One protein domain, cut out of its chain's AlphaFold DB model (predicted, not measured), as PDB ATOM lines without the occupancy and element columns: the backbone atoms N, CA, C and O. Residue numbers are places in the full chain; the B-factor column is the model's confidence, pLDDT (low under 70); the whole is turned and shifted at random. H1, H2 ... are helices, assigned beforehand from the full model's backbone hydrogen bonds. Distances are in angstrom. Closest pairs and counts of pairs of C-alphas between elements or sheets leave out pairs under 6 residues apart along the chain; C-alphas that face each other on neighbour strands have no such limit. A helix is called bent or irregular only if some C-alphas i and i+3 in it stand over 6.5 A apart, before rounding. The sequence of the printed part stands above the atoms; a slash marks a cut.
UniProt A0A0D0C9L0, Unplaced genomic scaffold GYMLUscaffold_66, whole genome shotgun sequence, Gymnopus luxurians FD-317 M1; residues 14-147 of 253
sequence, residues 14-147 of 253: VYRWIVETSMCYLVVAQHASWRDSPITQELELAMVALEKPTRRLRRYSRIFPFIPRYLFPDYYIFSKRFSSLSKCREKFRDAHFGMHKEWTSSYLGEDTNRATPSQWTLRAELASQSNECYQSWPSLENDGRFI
ATOM      1  N   VAL A  14     -55.230   5.077  36.173       74.69
ATOM      2  CA  VAL A  14     -54.910   4.171  37.292       74.69
ATOM      3  C   VAL A  14     -53.538   3.496  37.132       74.69
ATOM      4  O   VAL A  14     -52.774   3.419  38.090       74.69
ATOM      5  N   TYR A  15     -53.177   3.049  35.924       78.00
ATOM      6  CA  TYR A  15     -51.876   2.415  35.666       78.00
ATOM      7  C   TYR A  15     -50.709   3.392  35.797       78.00
ATOM      8  O   TYR A  15     -49.618   2.992  36.206       78.00
ATOM      9  N   ARG A  16     -50.940   4.665  35.460       74.75
ATOM     10  CA  ARG A  16     -49.968   5.741  35.649       74.75
ATOM     11  C   ARG A  16     -49.761   6.011  37.132       74.75
ATOM     12  O   ARG A  16     -48.656   5.825  37.633       74.75
ATOM     13  N   TRP A  17     -50.853   6.304  37.830       77.12
ATOM     14  CA  TRP A  17     -50.864   6.620  39.253       77.12
ATOM     15  C   TRP A  17     -50.212   5.534  40.128       77.12
ATOM     16  O   TRP A  17     -49.444   5.865  41.029       77.12
ATOM     17  N   ILE A  18     -50.427   4.236  39.857       81.62
ATOM     18  CA  ILE A  18     -49.781   3.157  40.640       81.62
ATOM     19  C   ILE A  18     -48.253   3.148  40.479       81.62
ATOM     20  O   ILE A  18     -47.541   2.963  41.465       81.62
ATOM     21  N   VAL A  19     -47.727   3.347  39.270       79.56
ATOM     22  CA  VAL A  19     -46.270   3.356  39.038       79.56
ATOM     23  C   VAL A  19     -45.642   4.658  39.538       79.56
ATOM     24  O   VAL A  19     -44.564   4.627  40.125       79.56
ATOM     25  N   GLU A  20     -46.329   5.786  39.362       76.69
ATOM     26  CA  GLU A  20     -45.886   7.094  39.849       76.69
ATOM     27  C   GLU A  20     -45.833   7.145  41.386       76.69
ATOM     28  O   GLU A  20     -44.779   7.455  41.943       76.69
ATOM     29  N   THR A  21     -46.890   6.711  42.088       78.38
ATOM     30  CA  THR A  21     -46.856   6.546  43.561       78.38
ATOM     31  C   THR A  21     -45.746   5.594  44.014       78.38
ATOM     32  O   THR A  21     -45.071   5.872  45.003       78.38
ATOM     33  N   SER A  22     -45.497   4.508  43.272       81.12
ATOM     34  CA  SER A  22     -44.413   3.564  43.583       81.12
ATOM     35  C   SER A  22     -43.019   4.186  43.428       81.12
ATOM     36  O   SER A  22     -42.161   3.938  44.272       81.12
ATOM     37  N   MET A  23     -42.779   5.028  42.413       76.38
ATOM     38  CA  MET A  23     -41.522   5.789  42.304       76.38
ATOM     39  C   MET A  23     -41.338   6.750  43.478       76.38
ATOM     40  O   MET A  23     -40.256   6.805  44.059       76.38
ATOM     41  N   CYS A  24     -42.394   7.472  43.861       73.94
ATOM     42  CA  CYS A  24     -42.337   8.424  44.969       73.94
ATOM     43  C   CYS A  24     -41.991   7.718  46.292       73.94
ATOM     44  O   CYS A  24     -41.096   8.160  47.009       73.94
ATOM     45  N   TYR A  25     -42.609   6.564  46.565       79.56
ATOM     46  CA  TYR A  25     -42.268   5.709  47.709       79.56
ATOM     47  C   TYR A  25     -40.807   5.235  47.709       79.56
ATOM     48  O   TYR A  25     -40.189   5.203  48.773       79.56
ATOM     49  N   LEU A  26     -40.227   4.916  46.548       79.38
ATOM     50  CA  LEU A  26     -38.817   4.518  46.449       79.38
ATOM     51  C   LEU A  26     -37.841   5.691  46.624       79.38
ATOM     52  O   LEU A  26     -36.776   5.499  47.209       79.38
ATOM     53  N   VAL A  27     -38.191   6.907  46.185       74.94
ATOM     54  CA  VAL A  27     -37.406   8.119  46.498       74.94
ATOM     55  C   VAL A  27     -37.450   8.397  48.003       74.94
ATOM     56  O   VAL A  27     -36.399   8.524  48.626       74.94
ATOM     57  N   VAL A  28     -38.637   8.386  48.622       76.56
ATOM     58  CA  VAL A  28     -38.787   8.519  50.084       76.56
ATOM     59  C   VAL A  28     -37.964   7.458  50.825       76.56
ATOM     60  O   VAL A  28     -37.231   7.786  51.757       76.56
ATOM     61  N   ALA A  29     -38.017   6.196  50.386       79.44
ATOM     62  CA  ALA A  29     -37.274   5.105  51.014       79.44
ATOM     63  C   ALA A  29     -35.748   5.300  50.975       79.44
ATOM     64  O   ALA A  29     -35.085   4.957  51.948       79.44
ATOM     65  N   GLN A  30     -35.177   5.891  49.919       75.88
ATOM     66  CA  GLN A  30     -33.730   6.166  49.844       75.88
ATOM     67  C   GLN A  30     -33.231   7.141  50.925       75.88
ATOM     68  O   GLN A  30     -32.045   7.109  51.269       75.88
ATOM     69  N   HIS A  31     -34.133   7.962  51.471       75.06
ATOM     70  CA  HIS A  31     -33.886   8.966  52.507       75.06
ATOM     71  C   HIS A  31     -34.507   8.604  53.874       75.06
ATOM     72  O   HIS A  31     -34.529   9.438  54.783       75.06
ATOM     73  N   ALA A  32     -35.017   7.379  54.038       79.50
ATOM     74  CA  ALA A  32     -35.675   6.906  55.255       79.50
ATOM     75  C   ALA A  32     -34.985   5.660  55.834       79.50
ATOM     76  O   ALA A  32     -34.253   4.942  55.151       79.50
ATOM     77  N   SER A  33     -35.254   5.358  57.107       80.75
ATOM     78  CA  SER A  33     -34.686   4.196  57.810       80.75
ATOM     79  C   SER A  33     -35.114   2.844  57.221       80.75
ATOM     80  O   SER A  33     -34.421   1.849  57.412       80.75
ATOM     81  N   TRP A  34     -36.218   2.795  56.467       82.44
ATOM     82  CA  TRP A  34     -36.690   1.592  55.773       82.44
ATOM     83  C   TRP A  34     -36.058   1.364  54.392       82.44
ATOM     84  O   TRP A  34     -36.500   0.455  53.687       82.44
ATOM     85  N   ARG A  35     -35.022   2.120  53.994       79.44
ATOM     86  CA  ARG A  35     -34.285   1.915  52.730       79.44
ATOM     87  C   ARG A  35     -33.985   0.442  52.450       79.44
ATOM     88  O   ARG A  35     -34.374  -0.089  51.417       79.44
ATOM     89  N   ASP A  36     -33.332  -0.219  53.399       82.12
ATOM     90  CA  ASP A  36     -32.868  -1.597  53.248       82.12
ATOM     91  C   ASP A  36     -33.921  -2.637  53.686       82.12
ATOM     92  O   ASP A  36     -33.601  -3.817  53.831       82.12
ATOM     93  N   SER A  37     -35.186  -2.235  53.892       87.94
ATOM     94  CA  SER A  37     -36.244  -3.159  54.321       87.94
ATOM     95  C   SER A  37     -36.590  -4.186  53.226       87.94
ATOM     96  O   SER A  37     -36.582  -3.848  52.037       87.94
ATOM     97  N   PRO A  38     -36.988  -5.424  53.586       91.56
ATOM     98  CA  PRO A  38     -37.444  -6.414  52.607       91.56
ATOM     99  C   PRO A  38     -38.646  -5.944  51.775       91.56
ATOM    100  O   PRO A  38     -38.801  -6.353  50.628       91.56
ATOM    101  N   ILE A  39     -39.487  -5.065  52.331       90.25
ATOM    102  CA  ILE A  39     -40.697  -4.550  51.674       90.25
ATOM    103  C   ILE A  39     -40.329  -3.477  50.636       90.25
ATOM    104  O   ILE A  39     -40.897  -3.455  49.543       90.25
ATOM    105  N   THR A  40     -39.318  -2.654  50.925       85.81
ATOM    106  CA  THR A  40     -38.707  -1.740  49.946       85.81
ATOM    107  C   THR A  40     -38.075  -2.531  48.801       85.81
ATOM    108  O   THR A  40     -38.349  -2.246  47.637       85.81
ATOM    109  N   GLN A  41     -37.313  -3.584  49.112       86.00
ATOM    110  CA  GLN A  41     -36.684  -4.447  48.104       86.00
ATOM    111  C   GLN A  41     -37.718  -5.187  47.232       86.00
ATOM    112  O   GLN A  41     -37.540  -5.277  46.016       86.00
ATOM    113  N   GLU A  42     -38.833  -5.666  47.801       89.06
ATOM    114  CA  GLU A  42     -39.964  -6.195  47.017       89.06
ATOM    115  C   GLU A  42     -40.518  -5.155  46.026       89.06
ATOM    116  O   GLU A  42     -40.790  -5.492  44.869       89.06
ATOM    117  N   LEU A  43     -40.673  -3.898  46.459       87.75
ATOM    118  CA  LEU A  43     -41.184  -2.809  45.623       87.75
ATOM    119  C   LEU A  43     -40.205  -2.441  44.494       87.75
ATOM    120  O   LEU A  43     -40.629  -2.327  43.341       87.75
ATOM    121  N   GLU A  44     -38.905  -2.331  44.785       86.31
ATOM    122  CA  GLU A  44     -37.856  -2.110  43.774       86.31
ATOM    123  C   GLU A  44     -37.849  -3.222  42.716       86.31
ATOM    124  O   GLU A  44     -37.900  -2.950  41.513       86.31
ATOM    125  N   LEU A  45     -37.857  -4.489  43.143       84.38
ATOM    126  CA  LEU A  45     -37.852  -5.637  42.233       84.38
ATOM    127  C   LEU A  45     -39.122  -5.699  41.368       84.38
ATOM    128  O   LEU A  45     -39.045  -6.045  40.184       84.38
ATOM    129  N   ALA A  46     -40.283  -5.331  41.917       83.81
ATOM    130  CA  ALA A  46     -41.527  -5.244  41.155       83.81
ATOM    131  C   ALA A  46     -41.503  -4.110  40.111       83.81
ATOM    132  O   ALA A  46     -41.988  -4.301  38.989       83.81
ATOM    133  N   MET A  47     -40.889  -2.968  40.442       84.19
ATOM    134  CA  MET A  47     -40.671  -1.845  39.522       84.19
ATOM    135  C   MET A  47     -39.700  -2.206  38.388       84.19
ATOM    136  O   MET A  47     -40.024  -2.013  37.213       84.19
ATOM    137  N   VAL A  48     -38.554  -2.821  38.700       83.38
ATOM    138  CA  VAL A  48     -37.588  -3.304  37.693       83.38
ATOM    139  C   VAL A  48     -38.231  -4.330  36.753       83.38
ATOM    140  O   VAL A  48     -38.052  -4.271  35.532       83.38
ATOM    141  N   ALA A  49     -39.056  -5.238  37.283       83.06
ATOM    142  CA  ALA A  49     -39.742  -6.254  36.484       83.06
ATOM    143  C   ALA A  49     -40.760  -5.685  35.468       83.06
ATOM    144  O   ALA A  49     -41.179  -6.413  34.559       83.06
ATOM    145  N   LEU A  50     -41.142  -4.405  35.582       84.06
ATOM    146  CA  LEU A  50     -42.011  -3.702  34.635       84.06
ATOM    147  C   LEU A  50     -41.270  -3.010  33.481       84.06
ATOM    148  O   LEU A  50     -41.898  -2.795  32.439       84.06
ATOM    149  N   GLU A  51     -39.974  -2.692  33.597       82.12
ATOM    150  CA  GLU A  51     -39.250  -1.918  32.567       82.12
ATOM    151  C   GLU A  51     -39.272  -2.638  31.208       82.12
ATOM    152  O   GLU A  51     -39.744  -2.098  30.203       82.12
ATOM    153  N   LYS A  52     -38.837  -3.903  31.191       83.56
ATOM    154  CA  LYS A  52     -38.720  -4.732  29.981       83.56
ATOM    155  C   LYS A  52     -40.045  -4.898  29.210       83.56
ATOM    156  O   LYS A  52     -40.040  -4.598  28.010       83.56
ATOM    157  N   PRO A  53     -41.176  -5.332  29.812       85.25
ATOM    158  CA  PRO A  53     -42.444  -5.425  29.086       85.25
ATOM    159  C   PRO A  53     -42.986  -4.043  28.683       85.25
ATOM    160  O   PRO A  53     -43.447  -3.888  27.553       85.25
ATOM    161  N   THR A  54     -42.845  -3.008  29.522       83.38
ATOM    162  CA  THR A  54     -43.273  -1.635  29.178       83.38
ATOM    163  C   THR A  54     -42.520  -1.101  27.957       83.38
ATOM    164  O   THR A  54     -43.125  -0.566  27.023       83.38
ATOM    165  N   ARG A  55     -41.199  -1.300  27.903       82.75
ATOM    166  CA  ARG A  55     -40.338  -0.900  26.780       82.75
ATOM    167  C   ARG A  55     -40.689  -1.632  25.481       82.75
ATOM    168  O   ARG A  55     -40.657  -1.019  24.412       82.75
ATOM    169  N   ARG A  56     -41.078  -2.910  25.552       85.12
ATOM    170  CA  ARG A  56     -41.583  -3.661  24.388       85.12
ATOM    171  C   ARG A  56     -42.965  -3.180  23.938       85.12
ATOM    172  O   ARG A  56     -43.144  -2.925  22.750       85.12
ATOM    173  N   LEU A  57     -43.903  -2.948  24.860       83.19
ATOM    174  CA  LEU A  57     -45.228  -2.400  24.539       83.19
ATOM    175  C   LEU A  57     -45.158  -1.014  23.883       83.19
ATOM    176  O   LEU A  57     -45.922  -0.751  22.952       83.19
ATOM    177  N   ARG A  58     -44.212  -0.148  24.281       82.12
ATOM    178  CA  ARG A  58     -43.908   1.097  23.542       82.12
ATOM    179  C   ARG A  58     -43.507   0.817  22.101       82.12
ATOM    180  O   ARG A  58     -44.034   1.457  21.197       82.12
ATOM    181  N   ARG A  59     -42.576  -0.121  21.886       84.94
ATOM    182  CA  ARG A  59     -42.074  -0.470  20.550       84.94
ATOM    183  C   ARG A  59     -43.209  -0.974  19.659       84.94
ATOM    184  O   ARG A  59     -43.359  -0.458  18.557       84.94
ATOM    185  N   TYR A  60     -44.048  -1.887  20.150       79.31
ATOM    186  CA  TYR A  60     -45.236  -2.329  19.413       79.31
ATOM    187  C   TYR A  60     -46.224  -1.186  19.155       79.31
ATOM    188  O   TYR A  60     -46.676  -1.032  18.028       79.31
ATOM    189  N   SER A  61     -46.476  -0.313  20.136       80.06
ATOM    190  CA  SER A  61     -47.372   0.846  19.968       80.06
ATOM    191  C   SER A  61     -46.869   1.889  18.961       80.06
ATOM    192  O   SER A  61     -47.677   2.659  18.452       80.06
ATOM    193  N   ARG A  62     -45.555   1.946  18.688       84.44
ATOM    194  CA  ARG A  62     -44.961   2.817  17.654       84.44
ATOM    195  C   ARG A  62     -45.009   2.197  16.261       84.44
ATOM    196  O   ARG A  62     -45.213   2.920  15.299       84.44
ATOM    197  N   ILE A  63     -44.812   0.882  16.159       86.44
ATOM    198  CA  ILE A  63     -44.835   0.156  14.878       86.44
ATOM    199  C   ILE A  63     -46.282  -0.087  14.416       86.44
ATOM    200  O   ILE A  63     -46.576  -0.012  13.229       86.44
ATOM    201  N   PHE A  64     -47.196  -0.339  15.356       83.00
ATOM    202  CA  PHE A  64     -48.585  -0.718  15.101       83.00
ATOM    203  C   PHE A  64     -49.568   0.191  15.873       83.00
ATOM    204  O   PHE A  64     -50.271  -0.278  16.773       83.00
ATOM    205  N   PRO A  65     -49.643   1.499  15.558       80.12
ATOM    206  CA  PRO A  65     -50.420   2.470  16.338       80.12
ATOM    207  C   PRO A  65     -51.935   2.212  16.337       80.12
ATOM    208  O   PRO A  65     -52.624   2.682  17.244       80.12
ATOM    209  N   PHE A  66     -52.448   1.441  15.374       84.44
ATOM    210  CA  PHE A  66     -53.867   1.091  15.243       84.44
ATOM    211  C   PHE A  66     -54.269  -0.181  16.010       84.44
ATOM    212  O   PHE A  66     -55.444  -0.353  16.316       84.44
ATOM    213  N   ILE A  67     -53.325  -1.065  16.357       78.00
ATOM    214  CA  ILE A  67     -53.654  -2.337  17.021       78.00
ATOM    215  C   ILE A  67     -54.031  -2.076  18.493       78.00
ATOM    216  O   ILE A  67     -53.279  -1.396  19.205       78.00
ATOM    217  N   PRO A  68     -55.165  -2.604  18.998       78.38
ATOM    218  CA  PRO A  68     -55.509  -2.536  20.414       78.38
ATOM    219  C   PRO A  68     -54.415  -3.153  21.297       78.38
ATOM    220  O   PRO A  68     -53.996  -4.290  21.093       78.38
ATOM    221  N   ARG A  69     -53.933  -2.401  22.297       77.50
ATOM    222  CA  ARG A  69     -52.674  -2.713  23.015       77.50
ATOM    223  C   ARG A  69     -52.737  -4.036  23.783       77.50
ATOM    224  O   ARG A  69     -51.695  -4.644  24.008       77.50
ATOM    225  N   TYR A  70     -53.941  -4.495  24.129       81.56
ATOM    226  CA  TYR A  70     -54.179  -5.778  24.788       81.56
ATOM    227  C   TYR A  70     -53.936  -7.006  23.895       81.56
ATOM    228  O   TYR A  70     -53.795  -8.106  24.421       81.56
ATOM    229  N   LEU A  71     -53.836  -6.826  22.573       82.56
ATOM    230  CA  LEU A  71     -53.484  -7.882  21.615       82.56
ATOM    231  C   LEU A  71     -51.963  -8.051  21.428       82.56
ATOM    232  O   LEU A  71     -51.529  -8.970  20.738       82.56
ATOM    233  N   PHE A  72     -51.129  -7.181  22.013       86.00
ATOM    234  CA  PHE A  72     -49.673  -7.332  21.931       86.00
ATOM    235  C   PHE A  72     -49.170  -8.452  22.863       86.00
ATOM    236  O   PHE A  72     -49.615  -8.533  24.009       86.00
ATOM    237  N   PRO A  73     -48.186  -9.274  22.445       82.75
ATOM    238  CA  PRO A  73     -47.787 -10.479  23.184       82.75
ATOM    239  C   PRO A  73     -47.222 -10.192  24.587       82.75
ATOM    240  O   PRO A  73     -47.468 -10.948  25.524       82.75
ATOM    241  N   ASP A  74     -46.521  -9.069  24.780       85.50
ATOM    242  CA  ASP A  74     -46.047  -8.651  26.106       85.50
ATOM    243  C   ASP A  74     -47.144  -8.013  26.987       85.50
ATOM    244  O   ASP A  74     -46.860  -7.690  28.140       85.50
ATOM    245  N   TYR A  75     -48.387  -7.826  26.519       85.81
ATOM    246  CA  TYR A  75     -49.435  -7.174  27.322       85.81
ATOM    247  C   TYR A  75     -49.881  -8.025  28.511       85.81
ATOM    248  O   TYR A  75     -49.994  -7.516  29.625       85.81
ATOM    249  N   TYR A  76     -50.062  -9.333  28.313       89.69
ATOM    250  CA  TYR A  76     -50.335 -10.256  29.418       89.69
ATOM    251  C   TYR A  76     -49.186 -10.256  30.442       89.69
ATOM    252  O   TYR A  76     -49.417 -10.231  31.652       89.69
ATOM    253  N   ILE A  77     -47.936 -10.191  29.963       91.12
ATOM    254  CA  ILE A  77     -46.740 -10.118  30.813       91.12
ATOM    255  C   ILE A  77     -46.723  -8.800  31.602       91.12
ATOM    256  O   ILE A  77     -46.533  -8.828  32.817       91.12
ATOM    257  N   PHE A  78     -46.974  -7.664  30.945       90.06
ATOM    258  CA  PHE A  78     -47.123  -6.356  31.588       90.06
ATOM    259  C   PHE A  78     -48.221  -6.377  32.652       90.06
ATOM    260  O   PHE A  78     -47.943  -6.034  33.794       90.06
ATOM    261  N   SER A  79     -49.425  -6.850  32.323       88.94
ATOM    262  CA  SER A  79     -50.564  -6.918  33.249       88.94
ATOM    263  C   SER A  79     -50.261  -7.782  34.483       88.94
ATOM    264  O   SER A  79     -50.525  -7.368  35.618       88.94
ATOM    265  N   LYS A  80     -49.594  -8.932  34.296       92.69
ATOM    266  CA  LYS A  80     -49.146  -9.800  35.398       92.69
ATOM    267  C   LYS A  80     -48.084  -9.128  36.279       92.69
ATOM    268  O   LYS A  80     -48.144  -9.256  37.500       92.69
ATOM    269  N   ARG A  81     -47.128  -8.393  35.694       90.88
ATOM    270  CA  ARG A  81     -46.114  -7.634  36.455       90.88
ATOM    271  C   ARG A  81     -46.702  -6.403  37.146       90.88
ATOM    272  O   ARG A  81     -46.366  -6.154  38.296       90.88
ATOM    273  N   PHE A  82     -47.639  -5.711  36.511       90.88
ATOM    274  CA  PHE A  82     -48.346  -4.564  37.073       90.88
ATOM    275  C   PHE A  82     -49.224  -4.967  38.264       90.88
ATOM    276  O   PHE A  82     -49.172  -4.339  39.317       90.88
ATOM    277  N   SER A  83     -49.945  -6.085  38.148       92.00
ATOM    278  CA  SER A  83     -50.676  -6.692  39.271       92.00
ATOM    279  C   SER A  83     -49.754  -7.071  40.440       92.00
ATOM    280  O   SER A  83     -50.176  -7.019  41.593       92.00
ATOM    281  N   SER A  84     -48.496  -7.434  40.161       93.62
ATOM    282  CA  SER A  84     -47.485  -7.680  41.196       93.62
ATOM    283  C   SER A  84     -47.017  -6.377  41.847       93.62
ATOM    284  O   SER A  84     -46.993  -6.305  43.071       93.62
ATOM    285  N   LEU A  85     -46.710  -5.342  41.052       91.56
ATOM    286  CA  LEU A  85     -46.344  -4.018  41.568       91.56
ATOM    287  C   LEU A  85     -47.426  -3.461  42.487       91.56
ATOM    288  O   LEU A  85     -47.110  -3.044  43.593       91.56
ATOM    289  N   SER A  86     -48.687  -3.492  42.048       92.19
ATOM    290  CA  SER A  86     -49.819  -3.011  42.841       92.19
ATOM    291  C   SER A  86     -49.817  -3.648  44.237       92.19
ATOM    292  O   SER A  86     -49.809  -2.935  45.233       92.19
ATOM    293  N   LYS A  87     -49.660  -4.977  44.332       95.62
ATOM    294  CA  LYS A  87     -49.567  -5.692  45.619       95.62
ATOM    295  C   LYS A  87     -48.345  -5.303  46.458       95.62
ATOM    296  O   LYS A  87     -48.485  -5.135  47.667       95.62
ATOM    297  N   CYS A  88     -47.164  -5.151  45.855       92.69
ATOM    298  CA  CYS A  88     -45.963  -4.705  46.573       92.69
ATOM    299  C   CYS A  88     -46.094  -3.250  47.060       92.69
ATOM    300  O   CYS A  88     -45.630  -2.927  48.150       92.69
ATOM    301  N   ARG A  89     -46.784  -2.388  46.304       92.19
ATOM    302  CA  ARG A  89     -47.088  -1.006  46.694       92.19
ATOM    303  C   ARG A  89     -48.084  -0.943  47.851       92.19
ATOM    304  O   ARG A  89     -47.851  -0.172  48.776       92.19
ATOM    305  N   GLU A  90     -49.150  -1.750  47.833       92.69
ATOM    306  CA  GLU A  90     -50.073  -1.840  48.977       92.69
ATOM    307  C   GLU A  90     -49.319  -2.304  50.236       92.69
ATOM    308  O   GLU A  90     -49.358  -1.600  51.238       92.69
ATOM    309  N   LYS A  91     -48.525  -3.390  50.157       93.69
ATOM    310  CA  LYS A  91     -47.643  -3.830  51.262       93.69
ATOM    311  C   LYS A  91     -46.756  -2.699  51.792       93.69
ATOM    312  O   LYS A  91     -46.663  -2.516  53.001       93.69
ATOM    313  N   PHE A  92     -46.079  -1.975  50.896       91.75
ATOM    314  CA  PHE A  92     -45.174  -0.886  51.263       91.75
ATOM    315  C   PHE A  92     -45.916   0.246  51.969       91.75
ATOM    316  O   PHE A  92     -45.464   0.706  53.017       91.75
ATOM    317  N   ARG A  93     -47.070   0.668  51.432       89.31
ATOM    318  CA  ARG A  93     -47.928   1.648  52.100       89.31
ATOM    319  C   ARG A  93     -48.299   1.130  53.482       89.31
ATOM    320  O   ARG A  93     -48.009   1.802  54.459       89.31
ATOM    321  N   ASP A  94     -48.891  -0.050  53.582       90.62
ATOM    322  CA  ASP A  94     -49.485  -0.532  54.831       90.62
ATOM    323  C   ASP A  94     -48.433  -0.767  55.933       90.62
ATOM    324  O   ASP A  94     -48.713  -0.536  57.107       90.62
ATOM    325  N   ALA A  95     -47.196  -1.121  55.562       88.94
ATOM    326  CA  ALA A  95     -46.069  -1.244  56.489       88.94
ATOM    327  C   ALA A  95     -45.440   0.096  56.922       88.94
ATOM    328  O   ALA A  95     -44.809   0.154  57.979       88.94
ATOM    329  N   HIS A  96     -45.572   1.163  56.125       85.19
ATOM    330  CA  HIS A  96     -44.853   2.425  56.345       85.19
ATOM    331  C   HIS A  96     -45.751   3.672  56.447       85.19
ATOM    332  O   HIS A  96     -45.230   4.748  56.709       85.19
ATOM    333  N   PHE A  97     -47.077   3.579  56.296       78.62
ATOM    334  CA  PHE A  97     -47.979   4.734  56.123       78.62
ATOM    335  C   PHE A  97     -47.891   5.783  57.241       78.62
ATOM    336  O   PHE A  97     -47.778   6.977  56.958       78.62
ATOM    337  N   GLY A  98     -47.908   5.346  58.505       73.81
ATOM    338  CA  GLY A  98     -47.799   6.249  59.657       73.81
ATOM    339  C   GLY A  98     -46.465   6.997  59.667       73.81
ATOM    340  O   GLY A  98     -46.443   8.228  59.680       73.81
ATOM    341  N   MET A  99     -45.363   6.251  59.547       72.56
ATOM    342  CA  MET A  99     -44.008   6.811  59.504       72.56
ATOM    343  C   MET A  99     -43.766   7.660  58.248       72.56
ATOM    344  O   MET A  99     -43.039   8.642  58.305       72.56
ATOM    345  N   HIS A 100     -44.381   7.324  57.110       69.31
ATOM    346  CA  HIS A 100     -44.297   8.102  55.874       69.31
ATOM    347  C   HIS A 100     -44.892   9.497  56.075       69.31
ATOM    348  O   HIS A 100     -44.312  10.462  55.591       69.31
ATOM    349  N   LYS A 101     -46.015   9.629  56.796       69.12
ATOM    350  CA  LYS A 101     -46.603  10.943  57.102       69.12
ATOM    351  C   LYS A 101     -45.645  11.795  57.945       69.12
ATOM    352  O   LYS A 101     -45.321  12.912  57.547       69.12
ATOM    353  N   GLU A 102     -45.151  11.239  59.049       72.06
ATOM    354  CA  GLU A 102     -44.185  11.876  59.962       72.06
ATOM    355  C   GLU A 102     -42.870  12.254  59.254       72.06
ATOM    356  O   GLU A 102     -42.361  13.371  59.398       72.06
ATOM    357  N   TRP A 103     -42.364  11.356  58.406       78.31
ATOM    358  CA  TRP A 103     -41.208  11.601  57.553       78.31
ATOM    359  C   TRP A 103     -41.493  12.727  56.553       78.31
ATOM    360  O   TRP A 103     -40.676  13.635  56.440       78.31
ATOM    361  N   THR A 104     -42.652  12.759  55.880       70.44
ATOM    362  CA  THR A 104     -42.965  13.862  54.951       70.44
ATOM    363  C   THR A 104     -43.076  15.212  55.659       70.44
ATOM    364  O   THR A 104     -42.519  16.182  55.151       70.44
ATOM    365  N   SER A 105     -43.686  15.284  56.848       70.38
ATOM    366  CA  SER A 105     -43.689  16.505  57.672       70.38
ATOM    367  C   SER A 105     -42.267  16.987  57.986       70.38
ATOM    368  O   SER A 105     -41.944  18.160  57.802       70.38
ATOM    369  N   SER A 106     -41.389  16.071  58.401       72.81
ATOM    370  CA  SER A 106     -40.027  16.396  58.852       72.81
ATOM    371  C   SER A 106     -39.067  16.726  57.696       72.81
ATOM    372  O   SER A 106     -38.343  17.723  57.728       72.81
ATOM    373  N   TYR A 107     -39.063  15.899  56.648       71.38
ATOM    374  CA  TYR A 107     -38.091  15.948  55.550       71.38
ATOM    375  C   TYR A 107     -38.558  16.769  54.342       71.38
ATOM    376  O   TYR A 107     -37.713  17.183  53.553       71.38
ATOM    377  N   LEU A 108     -39.857  17.066  54.200       68.69
ATOM    378  CA  LEU A 108     -40.346  18.065  53.236       68.69
ATOM    379  C   LEU A 108     -40.656  19.414  53.897       68.69
ATOM    380  O   LEU A 108     -40.773  20.403  53.178       68.69
ATOM    381  N   GLY A 109     -40.765  19.465  55.230       65.81
ATOM    382  CA  GLY A 109     -41.100  20.658  56.011       65.81
ATOM    383  C   GLY A 109     -42.590  21.004  55.948       65.81
ATOM    384  O   GLY A 109     -43.148  21.134  54.858       65.81
ATOM    385  N   GLU A 110     -43.224  21.179  57.110       65.94
ATOM    386  CA  GLU A 110     -44.665  21.470  57.216       65.94
ATOM    387  C   GLU A 110     -45.032  22.884  56.737       65.94
ATOM    388  O   GLU A 110     -45.939  23.036  55.921       65.94
ATOM    389  N   ASP A 111     -44.309  23.923  57.181       65.94
ATOM    390  CA  ASP A 111     -44.489  25.278  56.644       65.94
ATOM    391  C   ASP A 111     -43.817  25.379  55.271       65.94
ATOM    392  O   ASP A 111     -42.589  25.357  55.119       65.94
ATOM    393  N   THR A 112     -44.649  25.511  54.245       61.44
ATOM    394  CA  THR A 112     -44.235  25.652  52.853       61.44
ATOM    395  C   THR A 112     -43.337  26.859  52.609       61.44
ATOM    396  O   THR A 112     -42.449  26.752  51.764       61.44
ATOM    397  N   ASN A 113     -43.502  27.939  53.375       59.94
ATOM    398  CA  ASN A 113     -42.780  29.207  53.229       59.94
ATOM    399  C   ASN A 113     -41.461  29.247  54.019       59.94
ATOM    400  O   ASN A 113     -40.679  30.180  53.846       59.94
ATOM    401  N   ARG A 114     -41.202  28.253  54.880       62.88
ATOM    402  CA  ARG A 114     -39.967  28.140  55.687       62.88
ATOM    403  C   ARG A 114     -39.108  26.929  55.328       62.88
ATOM    404  O   ARG A 114     -38.105  26.675  55.993       62.88
ATOM    405  N   ALA A 115     -39.493  26.174  54.301       63.69
ATOM    406  CA  ALA A 115     -38.752  24.997  53.874       63.69
ATOM    407  C   ALA A 115     -37.327  25.359  53.420       63.69
ATOM    408  O   ALA A 115     -37.109  26.327  52.689       63.69
ATOM    409  N   THR A 116     -36.351  24.571  53.864       66.19
ATOM    410  CA  THR A 116     -34.925  24.799  53.592       66.19
ATOM    411  C   THR A 116     -34.550  24.425  52.148       66.19
ATOM    412  O   THR A 116     -35.287  23.688  51.487       66.19
ATOM    413  N   PRO A 117     -33.382  24.858  51.625       65.31
ATOM    414  CA  PRO A 117     -32.945  24.496  50.272       65.31
ATOM    415  C   PRO A 117     -32.885  22.981  50.006       65.31
ATOM    416  O   PRO A 117     -33.177  22.537  48.895       65.31
ATOM    417  N   SER A 118     -32.563  22.160  51.014       65.12
ATOM    418  CA  SER A 118     -32.574  20.695  50.889       65.12
ATOM    419  C   SER A 118     -33.994  20.122  50.854       65.12
ATOM    420  O   SER A 118     -34.270  19.265  50.015       65.12
ATOM    421  N   GLN A 119     -34.913  20.640  51.677       71.62
ATOM    422  CA  GLN A 119     -36.334  20.272  51.633       71.62
ATOM    423  C   GLN A 119     -36.963  20.649  50.278       71.62
ATOM    424  O   GLN A 119     -37.674  19.842  49.682       71.62
ATOM    425  N   TRP A 120     -36.635  21.823  49.725       67.69
ATOM    426  CA  TRP A 120     -37.044  22.219  48.369       67.69
ATOM    427  C   TRP A 120     -36.447  21.337  47.267       67.69
ATOM    428  O   TRP A 120     -37.163  20.967  46.338       67.69
ATOM    429  N   THR A 121     -35.174  20.949  47.382       68.62
ATOM    430  CA  THR A 121     -34.529  20.027  46.427       68.62
ATOM    431  C   THR A 121     -35.250  18.675  46.395       68.62
ATOM    432  O   THR A 121     -35.566  18.164  45.323       68.62
ATOM    433  N   LEU A 122     -35.587  18.135  47.568       69.12
ATOM    434  CA  LEU A 122     -36.301  16.867  47.718       69.12
ATOM    435  C   LEU A 122     -37.766  16.948  47.245       69.12
ATOM    436  O   LEU A 122     -38.236  16.047  46.550       69.12
ATOM    437  N   ARG A 123     -38.473  18.059  47.521       69.75
ATOM    438  CA  ARG A 123     -39.786  18.361  46.912       69.75
ATOM    439  C   ARG A 123     -39.701  18.359  45.377       69.75
ATOM    440  O   ARG A 123     -40.585  17.811  44.724       69.75
ATOM    441  N   ALA A 124     -38.639  18.930  44.800       65.25
ATOM    442  CA  ALA A 124     -38.431  18.971  43.352       65.25
ATOM    443  C   ALA A 124     -38.114  17.600  42.738       65.25
ATOM    444  O   ALA A 124     -38.621  17.284  41.659       65.25
ATOM    445  N   GLU A 125     -37.340  16.762  43.425       66.31
ATOM    446  CA  GLU A 125     -37.102  15.383  42.998       66.31
ATOM    447  C   GLU A 125     -38.403  14.566  42.990       66.31
ATOM    448  O   GLU A 125     -38.716  13.928  41.982       66.31
ATOM    449  N   LEU A 126     -39.212  14.662  44.050       65.88
ATOM    450  CA  LEU A 126     -40.499  13.968  44.166       65.88
ATOM    451  C   LEU A 126     -41.525  14.438  43.122       65.88
ATOM    452  O   LEU A 126     -42.090  13.611  42.403       65.88
ATOM    453  N   ALA A 127     -41.698  15.752  42.952       60.91
ATOM    454  CA  ALA A 127     -42.569  16.306  41.913       60.91
ATOM    455  C   ALA A 127     -42.124  15.895  40.494       60.91
ATOM    456  O   ALA A 127     -42.962  15.677  39.623       60.91
ATOM    457  N   SER A 128     -40.816  15.706  40.258       58.31
ATOM    458  CA  SER A 128     -40.310  15.218  38.965       58.31
ATOM    459  C   SER A 128     -40.698  13.765  38.640       58.31
ATOM    460  O   SER A 128     -40.651  13.383  37.468       58.31
ATOM    461  N   GLN A 129     -41.093  12.970  39.646       59.31
ATOM    462  CA  GLN A 129     -41.634  11.618  39.461       59.31
ATOM    463  C   GLN A 129     -43.154  11.620  39.260       59.31
ATOM    464  O   GLN A 129     -43.661  10.791  38.505       59.31
ATOM    465  N   SER A 130     -43.876  12.530  39.923       59.16
ATOM    466  CA  SER A 130     -45.323  12.686  39.770       59.16
ATOM    467  C   SER A 130     -45.807  14.062  40.219       59.16
ATOM    468  O   SER A 130     -45.724  14.402  41.401       59.16
ATOM    469  N   ASN A 131     -46.422  14.812  39.301       52.12
ATOM    470  CA  ASN A 131     -47.169  16.014  39.672       52.12
ATOM    471  C   ASN A 131     -48.380  15.647  40.547       52.12
ATOM    472  O   ASN A 131     -48.649  16.329  41.527       52.12
ATOM    473  N   GLU A 132     -49.107  14.571  40.218       53.75
ATOM    474  CA  GLU A 132     -50.348  14.170  40.904       53.75
ATOM    475  C   GLU A 132     -50.114  13.783  42.369       53.75
ATOM    476  O   GLU A 132     -50.876  14.203  43.237       53.75
ATOM    477  N   CYS A 133     -49.031  13.058  42.674       53.44
ATOM    478  CA  CYS A 133     -48.711  12.683  44.058       53.44
ATOM    479  C   CYS A 133     -48.361  13.887  44.953       53.44
ATOM    480  O   CYS A 133     -48.423  13.763  46.175       53.44
ATOM    481  N   TYR A 134     -48.011  15.036  44.358       52.81
ATOM    482  CA  TYR A 134     -47.585  16.244  45.068       52.81
ATOM    483  C   TYR A 134     -48.387  17.505  44.682       52.81
ATOM    484  O   TYR A 134     -47.958  18.617  44.979       52.81
ATOM    485  N   GLN A 135     -49.595  17.353  44.117       46.31
ATOM    486  CA  GLN A 135     -50.505  18.469  43.779       46.31
ATOM    487  C   GLN A 135     -50.905  19.342  44.983       46.31
ATOM    488  O   GLN A 135     -51.303  20.488  44.805       46.31
ATOM    489  N   SER A 136     -50.809  18.810  46.206       44.28
ATOM    490  CA  SER A 136     -51.096  19.523  47.460       44.28
ATOM    491  C   SER A 136     -49.931  20.371  47.989       44.28
ATOM    492  O   SER A 136     -50.035  20.931  49.078       44.28
ATOM    493  N   TRP A 137     -48.804  20.416  47.278       50.22
ATOM    494  CA  TRP A 137     -47.608  21.169  47.659       50.22
ATOM    495  C   TRP A 137     -47.453  22.374  46.718       50.22
ATOM    496  O   TRP A 137     -47.989  22.341  45.608       50.22
ATOM    497  N   PRO A 138     -46.761  23.455  47.130       44.53
ATOM    498  CA  PRO A 138     -46.652  24.654  46.307       44.53
ATOM    499  C   PRO A 138     -46.053  24.316  44.949       44.53
ATOM    500  O   PRO A 138     -45.104  23.527  44.872       44.53
ATOM    501  N   SER A 139     -46.564  24.944  43.888       43.38
ATOM    502  CA  SER A 139     -45.942  24.813  42.581       43.38
ATOM    503  C   SER A 139     -44.487  25.264  42.684       43.38
ATOM    504  O   SER A 139     -44.177  26.384  43.079       43.38
ATOM    505  N   LEU A 140     -43.572  24.379  42.293       49.59
ATOM    506  CA  LEU A 140     -42.140  24.679  42.179       49.59
ATOM    507  C   LEU A 140     -41.844  25.678  41.053       49.59
ATOM    508  O   LEU A 140     -40.684  25.945  40.767       49.59
ATOM    509  N   GLU A 141     -42.887  26.187  40.408       39.62
ATOM    510  CA  GLU A 141     -42.919  27.065  39.257       39.62
ATOM    511  C   GLU A 141     -43.930  28.181  39.558       39.62
ATOM    512  O   GLU A 141     -45.077  27.900  39.918       39.62
ATOM    513  N   ASN A 142     -43.500  29.436  39.429       36.53
ATOM    514  CA  ASN A 142     -44.361  30.616  39.472       36.53
ATOM    515  C   ASN A 142     -44.069  31.460  38.223       36.53
ATOM    516  O   ASN A 142     -42.901  31.658  37.887       36.53
ATOM    517  N   ASP A 143     -45.103  31.889  37.498       34.44
ATOM    518  CA  ASP A 143     -44.991  32.624  36.222       34.44
ATOM    519  C   ASP A 143     -43.978  32.026  35.214       34.44
ATOM    520  O   ASP A 143     -43.192  32.730  34.576       34.44
ATOM    521  N   GLY A 144     -43.957  30.691  35.090       32.59
ATOM    522  CA  GLY A 144     -43.051  29.966  34.187       32.59
ATOM    523  C   GLY A 144     -41.587  29.896  34.648       32.59
ATOM    524  O   GLY A 144     -40.700  29.567  33.855       32.59
ATOM    525  N   ARG A 145     -41.297  30.242  35.910       33.44
ATOM    526  CA  ARG A 145     -39.949  30.230  36.501       33.44
ATOM    527  C   ARG A 145     -39.893  29.294  37.699       33.44
ATOM    528  O   ARG A 145     -40.701  29.415  38.615       33.44
ATOM    529  N   PHE A 146     -38.905  28.401  37.721       43.78
ATOM    530  CA  PHE A 146     -38.697  27.518  38.867       43.78
ATOM    531  C   PHE A 146     -38.221  28.297  40.098       43.78
ATOM    532  O   PHE A 146     -37.352  29.163  39.991       43.78
ATOM    533  N   ILE A 147     -38.784  27.984  41.265       42.53
ATOM    534  CA  ILE A 147     -38.475  28.651  42.532       42.53
ATOM    535  C   ILE A 147     -37.141  28.116  43.068       42.53
ATOM    536  O   ILE A 147     -37.015  26.943  43.418       42.53
TER     537      ILE A 147
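Overview. This is residues 14 to 147 of the 253 residues of an uncharacterized protein of Gymnopus luxurians FD-317 M1 (UniProt A0A0D0C9L0). H1 lies in the middle of a flat body, with a long helical hairpin, H2 and H3a, on one side and H4 on the other; past a sharp bend, H3b turns the corner to H4. The printed part has 134 residues, with four named helices, H1 to H4 along the chain, and no named strand: it is all helix. The whole is only just loose, close to compact, with a radius of gyration of the C-alphas of 17.3 A, and spans 51 by 40 by 18 A.

Arrangement. Start at H1, residues 14 to 30. By their hydrogen bonds H2, residues 38 to 63, and H3, residues 73 to 108, were each assigned as one helix, but both are bent: C-alphas 49 and 52 are 6.8 A apart, C-alphas 95 and 98 8.3 A. Their arms are H2a, 38 to 49, H2b, 52 to 63, H3a, 73 to 95, itself irregular with C-alphas 73 and 76 6.7 A apart, and H3b, 98 to 108, about perpendicular to H3a at 90 degrees. H1 touches H2a, the closest C-alphas being Ala 29 and Thr 40, 7.1 A. H2a and H3a touch at a shallow tilt of 20 degrees, opposite ways, closest at C-alphas 46 and 85, 5.0 A. Residues 20 to 27 alone of H1 touch residues 126 to 129 alone of H4, residues 117 to 129, closest at C-alphas 24 and 126, 5.9 A. Every O i to N i+4 pair is within hydrogen-bond range in H2a, H2b, H3b and H4; in H1 12 of 13 are, in H3a 18 of 19.

Along the chain. Find C-alpha 14 at (-54.910, 4.171, 37.292); from there H1 runs 24.7 A. H3a runs 34.6 A; H4 ends at C-alpha 129, (-41.634, 11.618, 39.461).

Size, cuts and confidence. The printed part has no cut and no long link between helices. Look for pLDDT under 70 at residues 100 to 101, 108 to 118 and 120 to 147.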